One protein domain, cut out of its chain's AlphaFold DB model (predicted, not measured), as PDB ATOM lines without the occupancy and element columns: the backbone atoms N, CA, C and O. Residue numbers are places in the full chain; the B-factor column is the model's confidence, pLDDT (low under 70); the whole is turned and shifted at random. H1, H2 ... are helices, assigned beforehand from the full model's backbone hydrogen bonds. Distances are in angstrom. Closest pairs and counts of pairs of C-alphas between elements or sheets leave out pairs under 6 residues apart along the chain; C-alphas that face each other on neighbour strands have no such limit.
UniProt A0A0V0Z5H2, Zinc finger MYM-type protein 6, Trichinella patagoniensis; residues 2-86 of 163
ATOM      1  N   TRP A   2      35.921 -50.529 -12.976       38.12
ATOM      2  CA  TRP A   2      36.867 -51.633 -12.730       38.12
ATOM      3  C   TRP A   2      36.235 -52.945 -12.223       38.12
ATOM      4  O   TRP A   2      36.634 -54.034 -12.623       38.12
ATOM      5  N   THR A   3      35.162 -52.868 -11.437       34.97
ATOM      6  CA  THR A   3      34.514 -54.040 -10.816       34.97
ATOM      7  C   THR A   3      33.744 -54.949 -11.777       34.97
ATOM      8  O   THR A   3      33.495 -56.103 -11.440       34.97
ATOM      9  N   ARG A   4      33.368 -54.480 -12.977       42.97
ATOM     10  CA  ARG A   4      32.616 -55.303 -13.946       42.97
ATOM     11  C   ARG A   4      33.490 -56.281 -14.730       42.97
ATOM     12  O   ARG A   4      33.008 -57.353 -15.062       42.97
ATOM     13  N   HIS A   5      34.738 -55.925 -15.037       46.81
ATOM     14  CA  HIS A   5      35.620 -56.778 -15.848       46.81
ATOM     15  C   HIS A   5      36.322 -57.828 -14.981       46.81
ATOM     16  O   HIS A   5      36.322 -59.002 -15.332       46.81
ATOM     17  N   TYR A   6      36.784 -57.430 -13.792       44.84
ATOM     18  CA  TYR A   6      37.394 -58.336 -12.817       44.84
ATOM     19  C   TYR A   6      36.424 -59.431 -12.335       44.84
ATOM     20  O   TYR A   6      36.778 -60.604 -12.309       44.84
ATOM     21  N   LYS A   7      35.150 -59.084 -12.075       49.28
ATOM     22  CA  LYS A   7      34.112 -60.073 -11.717       49.28
ATOM     23  C   LYS A   7      33.822 -61.093 -12.817       49.28
ATOM     24  O   LYS A   7      33.390 -62.191 -12.492       49.28
ATOM     25  N   ARG A   8      34.013 -60.740 -14.096       51.84
ATOM     26  CA  ARG A   8      33.810 -61.696 -15.194       51.84
ATOM     27  C   ARG A   8      34.916 -62.735 -15.197       51.84
ATOM     28  O   ARG A   8      34.572 -63.895 -15.261       51.84
ATOM     29  N   LEU A   9      36.178 -62.336 -15.025       52.16
ATOM     30  CA  LEU A   9      37.329 -63.252 -14.973       52.16
ATOM     31  C   LEU A   9      37.351 -64.162 -13.729       52.16
ATOM     32  O   LEU A   9      37.983 -65.207 -13.760       52.16
ATOM     33  N   GLN A  10      36.657 -63.785 -12.649       52.66
ATOM     34  CA  GLN A  10      36.528 -64.586 -11.420       52.66
ATOM     35  C   GLN A  10      35.265 -65.469 -11.365       52.66
ATOM     36  O   GLN A  10      34.988 -66.082 -10.333       52.66
ATOM     37  N   GLY A  11      34.458 -65.509 -12.430       52.38
ATOM     38  CA  GLY A  11      33.297 -66.399 -12.513       52.38
ATOM     39  C   GLY A  11      33.712 -67.856 -12.742       52.38
ATOM     40  O   GLY A  11      34.729 -68.113 -13.376       52.38
ATOM     41  N   LYS A  12      32.903 -68.812 -12.266       57.16
ATOM     42  CA  LYS A  12      33.131 -70.261 -12.447       57.16
ATOM     43  C   LYS A  12      33.136 -70.732 -13.917       57.16
ATOM     44  O   LYS A  12      33.586 -71.843 -14.161       57.16
ATOM     45  N   ASP A  13      32.716 -69.890 -14.868       67.69
ATOM     46  CA  ASP A  13      32.410 -70.283 -16.253       67.69
ATOM     47  C   ASP A  13      33.051 -69.353 -17.309       67.69
ATOM     48  O   ASP A  13      32.374 -68.871 -18.219       67.69
ATOM     49  N   VAL A  14      34.344 -69.033 -17.185       75.75
ATOM     50  CA  VAL A  14      35.069 -68.251 -18.209       75.75
ATOM     51  C   VAL A  14      35.904 -69.178 -19.072       75.75
ATOM     52  O   VAL A  14      36.807 -69.846 -18.572       75.75
ATOM     53  N   THR A  15      35.653 -69.189 -20.381       84.31
ATOM     54  CA  THR A  15      36.514 -69.928 -21.311       84.31
ATOM     55  C   THR A  15      37.823 -69.187 -21.557       84.31
ATOM     56  O   THR A  15      37.885 -67.959 -21.476       84.31
ATOM     57  N   ILE A  16      38.869 -69.915 -21.947       86.12
ATOM     58  CA  ILE A  16      40.160 -69.313 -22.303       86.12
ATOM     59  C   ILE A  16      40.029 -68.286 -23.447       86.12
ATOM     60  O   ILE A  16      40.654 -67.230 -23.417       86.12
ATOM     61  N   ILE A  17      39.115 -68.524 -24.397       87.94
ATOM     62  CA  ILE A  17      38.787 -67.587 -25.484       87.94
ATOM     63  C   ILE A  17      38.202 -66.286 -24.913       87.94
ATOM     64  O   ILE A  17      38.638 -65.195 -25.271       87.94
ATOM     65  N   GLN A  18      37.244 -66.387 -23.986       87.19
ATOM     66  CA  GLN A  18      36.644 -65.219 -23.338       87.19
ATOM     67  C   GLN A  18      37.656 -64.455 -22.482       87.19
ATOM     68  O   GLN A  18      37.658 -63.221 -22.501       87.19
ATOM     69  N   ALA A  19      38.518 -65.167 -21.749       88.56
ATOM     70  CA  ALA A  19      39.588 -64.567 -20.965       88.56
ATOM     71  C   ALA A  19      40.531 -63.753 -21.863       88.56
ATOM     72  O   ALA A  19      40.764 -62.576 -21.583       88.56
ATOM     73  N   ARG A  20      40.964 -64.324 -22.998       90.12
ATOM     74  CA  ARG A  20      41.781 -63.631 -24.003       90.12
ATOM     75  C   ARG A  20      41.097 -62.374 -24.535       90.12
ATOM     76  O   ARG A  20      41.699 -61.305 -24.567       90.12
ATOM     77  N   THR A  21      39.824 -62.463 -24.923       89.81
ATOM     78  CA  THR A  21      39.081 -61.292 -25.420       89.81
ATOM     79  C   THR A  21      38.988 -60.184 -24.366       89.81
ATOM     80  O   THR A  21      39.155 -59.005 -24.683       89.81
ATOM     81  N   LEU A  22      38.721 -60.543 -23.106       90.12
ATOM     82  CA  LEU A  22      38.646 -59.582 -22.004       90.12
ATOM     83  C   LEU A  22      39.998 -58.918 -21.732       90.12
ATOM     84  O   LEU A  22      40.024 -57.712 -21.479       90.12
ATOM     85  N   LEU A  23      41.084 -59.687 -21.807       91.81
ATOM     86  CA  LEU A  23      42.453 -59.217 -21.642       91.81
ATOM     87  C   LEU A  23      42.828 -58.185 -22.715       91.81
ATOM     88  O   LEU A  23      43.143 -57.046 -22.372       91.81
ATOM     89  N   ILE A  24      42.682 -58.540 -23.996       91.25
ATOM     90  CA  ILE A  24      42.973 -57.646 -25.132       91.25
ATOM     91  C   ILE A  24      42.160 -56.351 -25.007       91.25
ATOM     92  O   ILE A  24      42.679 -55.239 -25.135       91.25
ATOM     93  N   GLY A  25      40.868 -56.473 -24.687       93.19
ATOM     94  CA  GLY A  25      39.998 -55.317 -24.485       93.19
ATOM     95  C   GLY A  25      40.375 -54.461 -23.270       93.19
ATOM     96  O   GLY A  25      40.044 -53.275 -23.228       93.19
ATOM     97  N   PHE A  26      41.034 -55.032 -22.263       92.88
ATOM     98  CA  PHE A  26      41.534 -54.293 -21.109       92.88
ATOM     99  C   PHE A  26      42.832 -53.546 -21.433       92.88
ATOM    100  O   PHE A  26      42.918 -52.358 -21.131       92.88
ATOM    101  N   GLN A  27      43.782 -54.173 -22.126       92.88
ATOM    102  CA  GLN A  27      45.002 -53.498 -22.584       92.88
ATOM    103  C   GLN A  27      44.694 -52.324 -23.519       92.88
ATOM    104  O   GLN A  27      45.217 -51.225 -23.331       92.88
ATOM    105  N   ALA A  28      43.748 -52.497 -24.449       94.50
ATOM    106  CA  ALA A  28      43.274 -51.402 -25.297       94.50
ATOM    107  C   ALA A  28      42.719 -50.220 -24.473       94.50
ATOM    108  O   ALA A  28      42.922 -49.055 -24.822       94.50
ATOM    109  N   LYS A  29      42.053 -50.497 -23.340       95.00
ATOM    110  CA  LYS A  29      41.584 -49.448 -22.419       95.00
ATOM    111  C   LYS A  29      42.728 -48.753 -21.695       95.00
ATOM    112  O   LYS A  29      42.634 -47.544 -21.527       95.00
ATOM    113  N   ILE A  30      43.786 -49.465 -21.300       95.31
ATOM    114  CA  ILE A  30      44.983 -48.833 -20.720       95.31
ATOM    115  C   ILE A  30      45.552 -47.807 -21.710       95.31
ATOM    116  O   ILE A  30      45.749 -46.650 -21.338       95.31
ATOM    117  N   GLY A  31      45.704 -48.182 -22.985       94.44
ATOM    118  CA  GLY A  31      46.134 -47.261 -24.044       94.44
ATOM    119  C   GLY A  31      45.227 -46.031 -24.180       94.44
ATOM    120  O   GLY A  31      45.707 -44.895 -24.207       94.44
ATOM    121  N   LEU A  32      43.905 -46.229 -24.177       95.56
ATOM    122  CA  LEU A  32      42.943 -45.121 -24.183       95.56
ATOM    123  C   LEU A  32      43.100 -44.214 -22.959       95.56
ATOM    124  O   LEU A  32      43.108 -42.993 -23.109       95.56
ATOM    125  N   PHE A  33      43.244 -44.781 -21.763       95.44
ATOM    126  CA  PHE A  33      43.413 -44.027 -20.524       95.44
ATOM    127  C   PHE A  33      44.678 -43.168 -20.534       95.44
ATOM    128  O   PHE A  33      44.583 -41.988 -20.197       95.44
ATOM    129  N   LYS A  34      45.810 -43.695 -21.020       95.06
ATOM    130  CA  LYS A  34      47.030 -42.900 -21.239       95.06
ATOM    131  C   LYS A  34      46.761 -41.713 -22.167       95.06
ATOM    132  O   LYS A  34      47.084 -40.580 -21.826       95.06
ATOM    133  N   SER A  35      46.076 -41.945 -23.294       94.94
ATOM    134  CA  SER A  35      45.735 -40.875 -24.249       94.94
ATOM    135  C   SER A  35      44.820 -39.792 -23.662       94.94
ATOM    136  O   SER A  35      44.845 -38.650 -24.115       94.94
ATOM    137  N   PHE A  36      43.957 -40.149 -22.707       94.94
ATOM    138  CA  PHE A  36      43.072 -39.199 -22.038       94.94
ATOM    139  C   PHE A  36      43.845 -38.357 -21.027       94.94
ATOM    140  O   PHE A  36      43.724 -37.135 -21.064       94.94
ATOM    141  N   LEU A  37      44.711 -38.978 -20.222       94.31
ATOM    142  CA  LEU A  37      45.588 -38.257 -19.295       94.31
ATOM    143  C   LEU A  37      46.520 -37.283 -20.025       94.31
ATOM    144  O   LEU A  37      46.596 -36.123 -19.637       94.31
ATOM    145  N   ALA A  38      47.129 -37.703 -21.139       93.38
ATOM    146  CA  ALA A  38      48.000 -36.847 -21.953       93.38
ATOM    147  C   ALA A  38      47.285 -35.614 -22.546       93.38
ATOM    148  O   ALA A  38      47.928 -34.631 -22.899       93.38
ATOM    149  N   ARG A  39      45.952 -35.656 -22.666       94.06
ATOM    150  CA  ARG A  39      45.113 -34.543 -23.145       94.06
ATOM    151  C   ARG A  39      44.391 -33.802 -22.016       94.06
ATOM    152  O   ARG A  39      43.514 -32.997 -22.312       94.06
ATOM    153  N   ARG A  40      44.705 -34.111 -20.750       92.75
ATOM    154  CA  ARG A  40      43.987 -33.623 -19.557       92.75
ATOM    155  C   ARG A  40      42.466 -33.868 -19.600       92.75
ATOM    156  O   ARG A  40      41.679 -33.103 -19.057       92.75
ATOM    157  N   ASP A  41      42.027 -34.953 -20.243       93.81
ATOM    158  CA  ASP A  41      40.624 -35.391 -20.232       93.81
ATOM    159  C   ASP A  41      40.407 -36.393 -19.085       93.81
ATOM    160  O   ASP A  41      40.733 -37.578 -19.182       93.81
ATOM    161  N   PHE A  42      39.835 -35.918 -17.979       92.75
ATOM    162  CA  PHE A  42      39.689 -36.705 -16.751       92.75
ATOM    163  C   PHE A  42      38.367 -37.470 -16.625       92.75
ATOM    164  O   PHE A  42      38.067 -37.989 -15.550       92.75
ATOM    165  N   LYS A  43      37.579 -37.629 -17.698       90.69
ATOM    166  CA  LYS A  43      36.238 -38.251 -17.617       90.69
ATOM    167  C   LYS A  43      36.193 -39.668 -17.031       90.69
ATOM    168  O   LYS A  43      35.159 -40.100 -16.526       90.69
ATOM    169  N   TYR A  44      37.298 -40.414 -17.110       89.31
ATOM    170  CA  TYR A  44      37.431 -41.763 -16.539       89.31
ATOM    171  C   TYR A  44      38.153 -41.785 -15.182       89.31
ATOM    172  O   TYR A  44      38.259 -42.843 -14.559       89.31
ATOM    173  N   PHE A  45      38.601 -40.624 -14.708       91.25
ATOM    174  CA  PHE A  45      39.359 -40.416 -13.483       91.25
ATOM    175  C   PHE A  45      38.656 -39.376 -12.607       91.25
ATOM    176  O   PHE A  45      39.168 -38.287 -12.378       91.25
ATOM    177  N   SER A  46      37.487 -39.730 -12.067       90.19
ATOM    178  CA  SER A  46      36.649 -38.828 -11.257       90.19
ATOM    179  C   SER A  46      37.375 -38.151 -10.092       90.19
ATOM    180  O   SER A  46      36.965 -37.082  -9.656       90.19
ATOM    181  N   ASN A  47      38.425 -38.776  -9.555       90.38
ATOM    182  CA  ASN A  47      39.227 -38.176  -8.488       90.38
ATOM    183  C   ASN A  47      40.194 -37.116  -9.027       90.38
ATOM    184  O   ASN A  47      40.336 -36.082  -8.391       90.38
ATOM    185  N   LEU A  48      40.806 -37.347 -10.195       90.25
ATOM    186  CA  LEU A  48      41.635 -36.342 -10.869       90.25
ATOM    187  C   LEU A  48      40.783 -35.180 -11.369       90.25
ATOM    188  O   LEU A  48      41.179 -34.039 -11.212       90.25
ATOM    189  N   GLN A  49      39.582 -35.464 -11.877       91.19
ATOM    190  CA  GLN A  49      38.639 -34.427 -12.286       91.19
ATOM    191  C   GLN A  49      38.287 -33.489 -11.121       91.19
ATOM    192  O   GLN A  49      38.385 -32.276 -11.256       91.19
ATOM    193  N   LYS A  50      37.939 -34.049  -9.955       90.44
ATOM    194  CA  LYS A  50      37.673 -33.260  -8.741       90.44
ATOM    195  C   LYS A  50      38.897 -32.496  -8.246       90.44
ATOM    196  O   LYS A  50      38.739 -31.437  -7.649       90.44
ATOM    197  N   LEU A  51      40.089 -33.072  -8.419       88.50
ATOM    198  CA  LEU A  51      41.332 -32.425  -8.025       88.50
ATOM    199  C   LEU A  51      41.577 -31.205  -8.913       88.50
ATOM    200  O   LEU A  51      41.701 -30.132  -8.351       88.50
ATOM    201  N   GLU A  52      41.509 -31.353 -10.240       86.62
ATOM    202  CA  GLU A  52      41.685 -30.267 -11.225       86.62
ATOM    203  C   GLU A  52      40.705 -29.101 -11.001       86.62
ATOM    204  O   GLU A  52      41.059 -27.934 -11.142       86.62
ATOM    205  N   GLU A  53      39.463 -29.399 -10.606       88.06
ATOM    206  CA  GLU A  53      38.452 -28.380 -10.285       88.06
ATOM    207  C   GLU A  53      38.799 -27.553  -9.028       88.06
ATOM    208  O   GLU A  53      38.325 -26.425  -8.890       88.06
ATOM    209  N   GLY A  54      39.598 -28.099  -8.100       81.44
ATOM    210  CA  GLY A  54      39.953 -27.466  -6.821       81.44
ATOM    211  C   GLY A  54      41.429 -27.077  -6.658       81.44
ATOM    212  O   GLY A  54      41.754 -26.293  -5.765       81.44
ATOM    213  N   ALA A  55      42.318 -27.619  -7.487       79.19
ATOM    214  CA  ALA A  55      43.761 -27.416  -7.507       79.19
ATOM    215  C   ALA A  55      44.307 -27.784  -8.897       79.19
ATOM    216  O   ALA A  55      43.852 -28.750  -9.492       79.19
ATOM    217  N   ASP A  56      45.307 -27.064  -9.403       85.38
ATOM    218  CA  ASP A  56      45.938 -27.424 -10.681       85.38
ATOM    219  C   ASP A  56      46.739 -28.728 -10.535       85.38
ATOM    220  O   ASP A  56      47.636 -28.821  -9.689       85.38
ATOM    221  N   VAL A  57      46.414 -29.746 -11.337       88.44
ATOM    222  CA  VAL A  57      47.217 -30.967 -11.426       88.44
ATOM    223  C   VAL A  57      48.433 -30.664 -12.289       88.44
ATOM    224  O   VAL A  57      48.310 -30.306 -13.459       88.44
ATOM    225  N   SER A  58      49.637 -30.821 -11.738       91.94
ATOM    226  CA  SER A  58      50.847 -30.522 -12.500       91.94
ATOM    227  C   SER A  58      51.104 -31.568 -13.587       91.94
ATOM    228  O   SER A  58      50.772 -32.746 -13.436       91.94
ATOM    229  N   ASP A  59      51.790 -31.174 -14.663       92.06
ATOM    230  CA  ASP A  59      52.203 -32.120 -15.711       92.06
ATOM    231  C   ASP A  59      53.094 -33.241 -15.152       92.06
ATOM    232  O   ASP A  59      53.036 -34.380 -15.608       92.06
ATOM    233  N   ARG A  60      53.868 -32.948 -14.096       93.62
ATOM    234  CA  ARG A  60      54.683 -33.945 -13.393       93.62
ATOM    235  C   ARG A  60      53.826 -35.003 -12.701       93.62
ATOM    236  O   ARG A  60      54.205 -36.172 -12.698       93.62
ATOM    237  N   ASP A  61      52.698 -34.612 -12.113       90.62
ATOM    238  CA  ASP A  61      51.777 -35.562 -11.489       90.62
ATOM    239  C   ASP A  61      51.126 -36.448 -12.552       90.62
ATOM    240  O   ASP A  61      51.050 -37.666 -12.380       90.62
ATOM    241  N   LEU A  62      50.723 -35.868 -13.687       93.19
ATOM    242  CA  LEU A  62      50.165 -36.623 -14.815       93.19
ATOM    243  C   LEU A  62      51.162 -37.639 -15.376       93.19
ATOM    244  O   LEU A  62      50.780 -38.784 -15.623       93.19
ATOM    245  N   GLU A  63      52.433 -37.260 -15.498       95.25
ATOM    246  CA  GLU A  63      53.508 -38.151 -15.939       95.25
ATOM    247  C   GLU A  63      53.643 -39.375 -15.020       95.25
ATOM    248  O   GLU A  63      53.806 -40.503 -15.483       95.25
ATOM    249  N   ILE A  64      53.491 -39.188 -13.702       94.25
ATOM    250  CA  ILE A  64      53.505 -40.294 -12.735       94.25
ATOM    251  C   ILE A  64      52.345 -41.263 -13.007       94.25
ATOM    252  O   ILE A  64      52.559 -42.476 -13.063       94.25
ATOM    253  N   TYR A  65      51.124 -40.757 -13.220       93.44
ATOM    254  CA  TYR A  65      49.968 -41.606 -13.542       93.44
ATOM    255  C   TYR A  65      50.132 -42.342 -14.876       93.44
ATOM    256  O   TYR A  65      49.790 -43.524 -14.962       93.44
ATOM    257  N   ILE A  66      50.659 -41.671 -15.901       95.44
ATOM    258  CA  ILE A  66      50.913 -42.277 -17.213       95.44
ATOM    259  C   ILE A  66      51.946 -43.403 -17.077       95.44
ATOM    260  O   ILE A  66      51.658 -44.525 -17.489       95.44
ATOM    261  N   ASN A  67      53.063 -43.165 -16.390       96.75
ATOM    262  CA  ASN A  67      54.090 -44.179 -16.129       96.75
ATOM    263  C   ASN A  67      53.545 -45.380 -15.329       96.75
ATOM    264  O   ASN A  67      53.919 -46.528 -15.565       96.75
ATOM    265  N   HIS A  68      52.618 -45.161 -14.389       95.75
ATOM    266  CA  HIS A  68      51.943 -46.269 -13.703       95.75
ATOM    267  C   HIS A  68      51.095 -47.122 -14.653       95.75
ATOM    268  O   HIS A  68      51.093 -48.348 -14.528       95.75
ATOM    269  N   LEU A  69      50.385 -46.498 -15.596       96.06
ATOM    270  CA  LEU A  69      49.628 -47.219 -16.619       96.06
ATOM    271  C   LEU A  69      50.545 -47.966 -17.594       96.06
ATOM    272  O   LEU A  69      50.190 -49.061 -18.014       96.06
ATOM    273  N   GLU A  70      51.712 -47.414 -17.925       96.12
ATOM    274  CA  GLU A  70      52.716 -48.084 -18.762       96.12
ATOM    275  C   GLU A  70      53.266 -49.338 -18.091       96.12
ATOM    276  O   GLU A  70      53.189 -50.420 -18.666       96.12
ATOM    277  N   LYS A  71      53.692 -49.233 -16.830       96.81
ATOM    278  CA  LYS A  71      54.142 -50.398 -16.053       96.81
ATOM    279  C   LYS A  71      53.054 -51.456 -15.903       96.81
ATOM    280  O   LYS A  71      53.343 -52.647 -15.926       96.81
ATOM    281  N   LEU A  72      51.798 -51.032 -15.741       95.62
ATOM    282  CA  LEU A  72      50.665 -51.954 -15.699       95.62
ATOM    283  C   LEU A  72      50.468 -52.665 -17.046       95.62
ATOM    284  O   LEU A  72      50.185 -53.857 -17.069       95.62
ATOM    285  N   GLU A  73      50.607 -51.952 -18.162       94.75
ATOM    286  CA  GLU A  73      50.530 -52.541 -19.500       94.75
ATOM    287  C   GLU A  73      51.643 -53.575 -19.729       94.75
ATOM    288  O   GLU A  73      51.374 -54.659 -20.245       94.75
ATOM    289  N   GLU A  74      52.874 -53.258 -19.322       95.38
ATOM    290  CA  GLU A  74      54.035 -54.154 -19.400       95.38
ATOM    291  C   GLU A  74      53.847 -55.412 -18.547       95.38
ATOM    292  O   GLU A  74      54.046 -56.525 -19.033       95.38
ATOM    293  N   ASP A  75      53.399 -55.256 -17.299       95.50
ATOM    294  CA  ASP A  75      53.119 -56.379 -16.399       95.50
ATOM    295  C   ASP A  75      52.028 -57.300 -16.973       95.50
ATOM    296  O   ASP A  75      52.140 -58.520 -16.875       95.50
ATOM    297  N   PHE A  76      51.017 -56.743 -17.654       92.38
ATOM    298  CA  PHE A  76      50.003 -57.537 -18.355       92.38
ATOM    299  C   PHE A  76      50.593 -58.351 -19.510       92.38
ATOM    300  O   PHE A  76      50.316 -59.547 -19.588       92.38
ATOM    301  N   LYS A  77      51.433 -57.736 -20.353       91.62
ATOM    302  CA  LYS A  77      52.088 -58.429 -21.477       91.62
ATOM    303  C   LYS A  77      52.930 -59.607 -20.998       91.62
ATOM    304  O   LYS A  77      52.913 -60.656 -21.621       91.62
ATOM    305  N   ILE A  78      53.637 -59.447 -19.876       94.56
ATOM    306  CA  ILE A  78      54.476 -60.508 -19.302       94.56
ATOM    307  C   ILE A  78      53.617 -61.601 -18.655       94.56
ATOM    308  O   ILE A  78      53.859 -62.785 -18.863       94.56
ATOM    309  N   ARG A  79      52.613 -61.233 -17.848       93.94
ATOM    310  CA  ARG A  79      51.802 -62.214 -17.103       93.94
ATOM    311  C   ARG A  79      50.880 -63.050 -17.980       93.94
ATOM    312  O   ARG A  79      50.489 -64.127 -17.543       93.94
ATOM    313  N   PHE A  80      50.486 -62.529 -19.137       93.88
ATOM    314  CA  PHE A  80      49.492 -63.146 -20.012       93.88
ATOM    315  C   PHE A  80      50.002 -63.329 -21.447       93.88
ATOM    316  O   PHE A  80      49.204 -63.396 -22.383       93.88
ATOM    317  N   GLU A  81      51.323 -63.406 -21.627       94.06
ATOM    318  CA  GLU A  81      51.975 -63.615 -22.925       94.06
ATOM    319  C   GLU A  81      51.422 -64.854 -23.647       94.06
ATOM    320  O   GLU A  81      51.125 -64.823 -24.842       94.06
ATOM    321  N   ASP A  82      51.236 -65.943 -22.906       92.12
ATOM    322  CA  ASP A  82      50.667 -67.203 -23.379       92.12
ATOM    323  C   ASP A  82      49.239 -67.018 -23.911       92.12
ATOM    324  O   ASP A  82      48.893 -67.468 -25.006       92.12
ATOM    325  N   LEU A  83      48.409 -66.291 -23.169       90.94
ATOM    326  CA  LEU A  83      47.024 -66.037 -23.528       90.94
ATOM    327  C   LEU A  83      46.898 -65.052 -24.699       90.94
ATOM    328  O   LEU A  83      45.991 -65.185 -25.524       90.94
ATOM    329  N   GLU A  84      47.796 -64.072 -24.798       88.38
ATOM    330  CA  GLU A  84      47.858 -63.127 -25.919       88.38
ATOM    331  C   GLU A  84      48.316 -63.803 -27.209       88.38
ATOM    332  O   GLU A  84      47.670 -63.636 -28.253       88.38
ATOM    333  N   SER A  85      49.386 -64.596 -27.121       89.19
ATOM    334  CA  SER A  85      49.967 -65.330 -28.249       89.19
ATOM    335  C   SER A  85      49.094 -66.491 -28.726       89.19
ATOM    336  O   SER A  85      49.212 -66.914 -29.879       89.19
ATOM    337  N   MET A  86      48.161 -66.963 -27.891       88.88
ATOM    338  CA  MET A  86      47.188 -67.980 -28.276       88.88
ATOM    339  C   MET A  86      46.399 -67.545 -29.517       88.88
ATOM    340  O   MET A  86      45.650 -66.565 -29.506       88.88
TER     341      MET A  86
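This is residues 2 to 86 of the 163 residues of the protein "Zinc finger MYM-type protein 6" of Trichinella patagoniensis (UniProt A0A0V0Z5H2). Two long helices, H2 and H4, lie side by side and run opposite ways, making most of the length of a loose model. The short H1 and H3 lie off this pair toward its opposite ends, H1 near H2 and H3 touching no helix, while the small H5 packs on the first part of H2. The printed part has 85 residues with five named helices, H1 to H5 in chain order, and no named strand: all helix. It is loose, with a radius of gyration of the C-alphas of 15.3 A, and only just a rod, spanning 45 by 22 by 15 A.

H2, residues 16 to 37, touches H4, residues 59 to 79, with its residues 27 to 37 alone. Their closest C-alphas, Lys 34 and Ile 66, are 5.6 A apart, and they run opposite ways at a shallow tilt of 15 degrees. H5, residues 81 to 85, touches residues 16 to 24 of H2, the closest C-alphas being Arg 20 and Leu 83 at 5.8 A. H1, residues 2 to 9, is close to H2 but not clearly touching: the closest C-alphas, Leu 9 and Ala 19, are 6.5 A apart. H3, residues 46 to 54, is apart from H2 and H4. In H2, H3, H4 and H5 every O i to N i+4 pair is within hydrogen-bond range; in H1, 2 of 4 are.

H2 is 31.7 A long, from C-alpha 16 at (40.160, -69.313, -22.303) to C-alpha 37 at (45.588, -38.257, -19.295). H4 measures 30.1 A, H3 12.6 A, H1 11.8 A and H5 5.9 A; H5 ends at C-alpha 85, (49.967, -65.330, -28.249).

The C-alphas farthest apart, Gly 54 and Met 86, are 46.4 A apart. The printed part has no cut and no long link; residues 10 to 15 stand free. Residues 2 to 13 have pLDDT under 70.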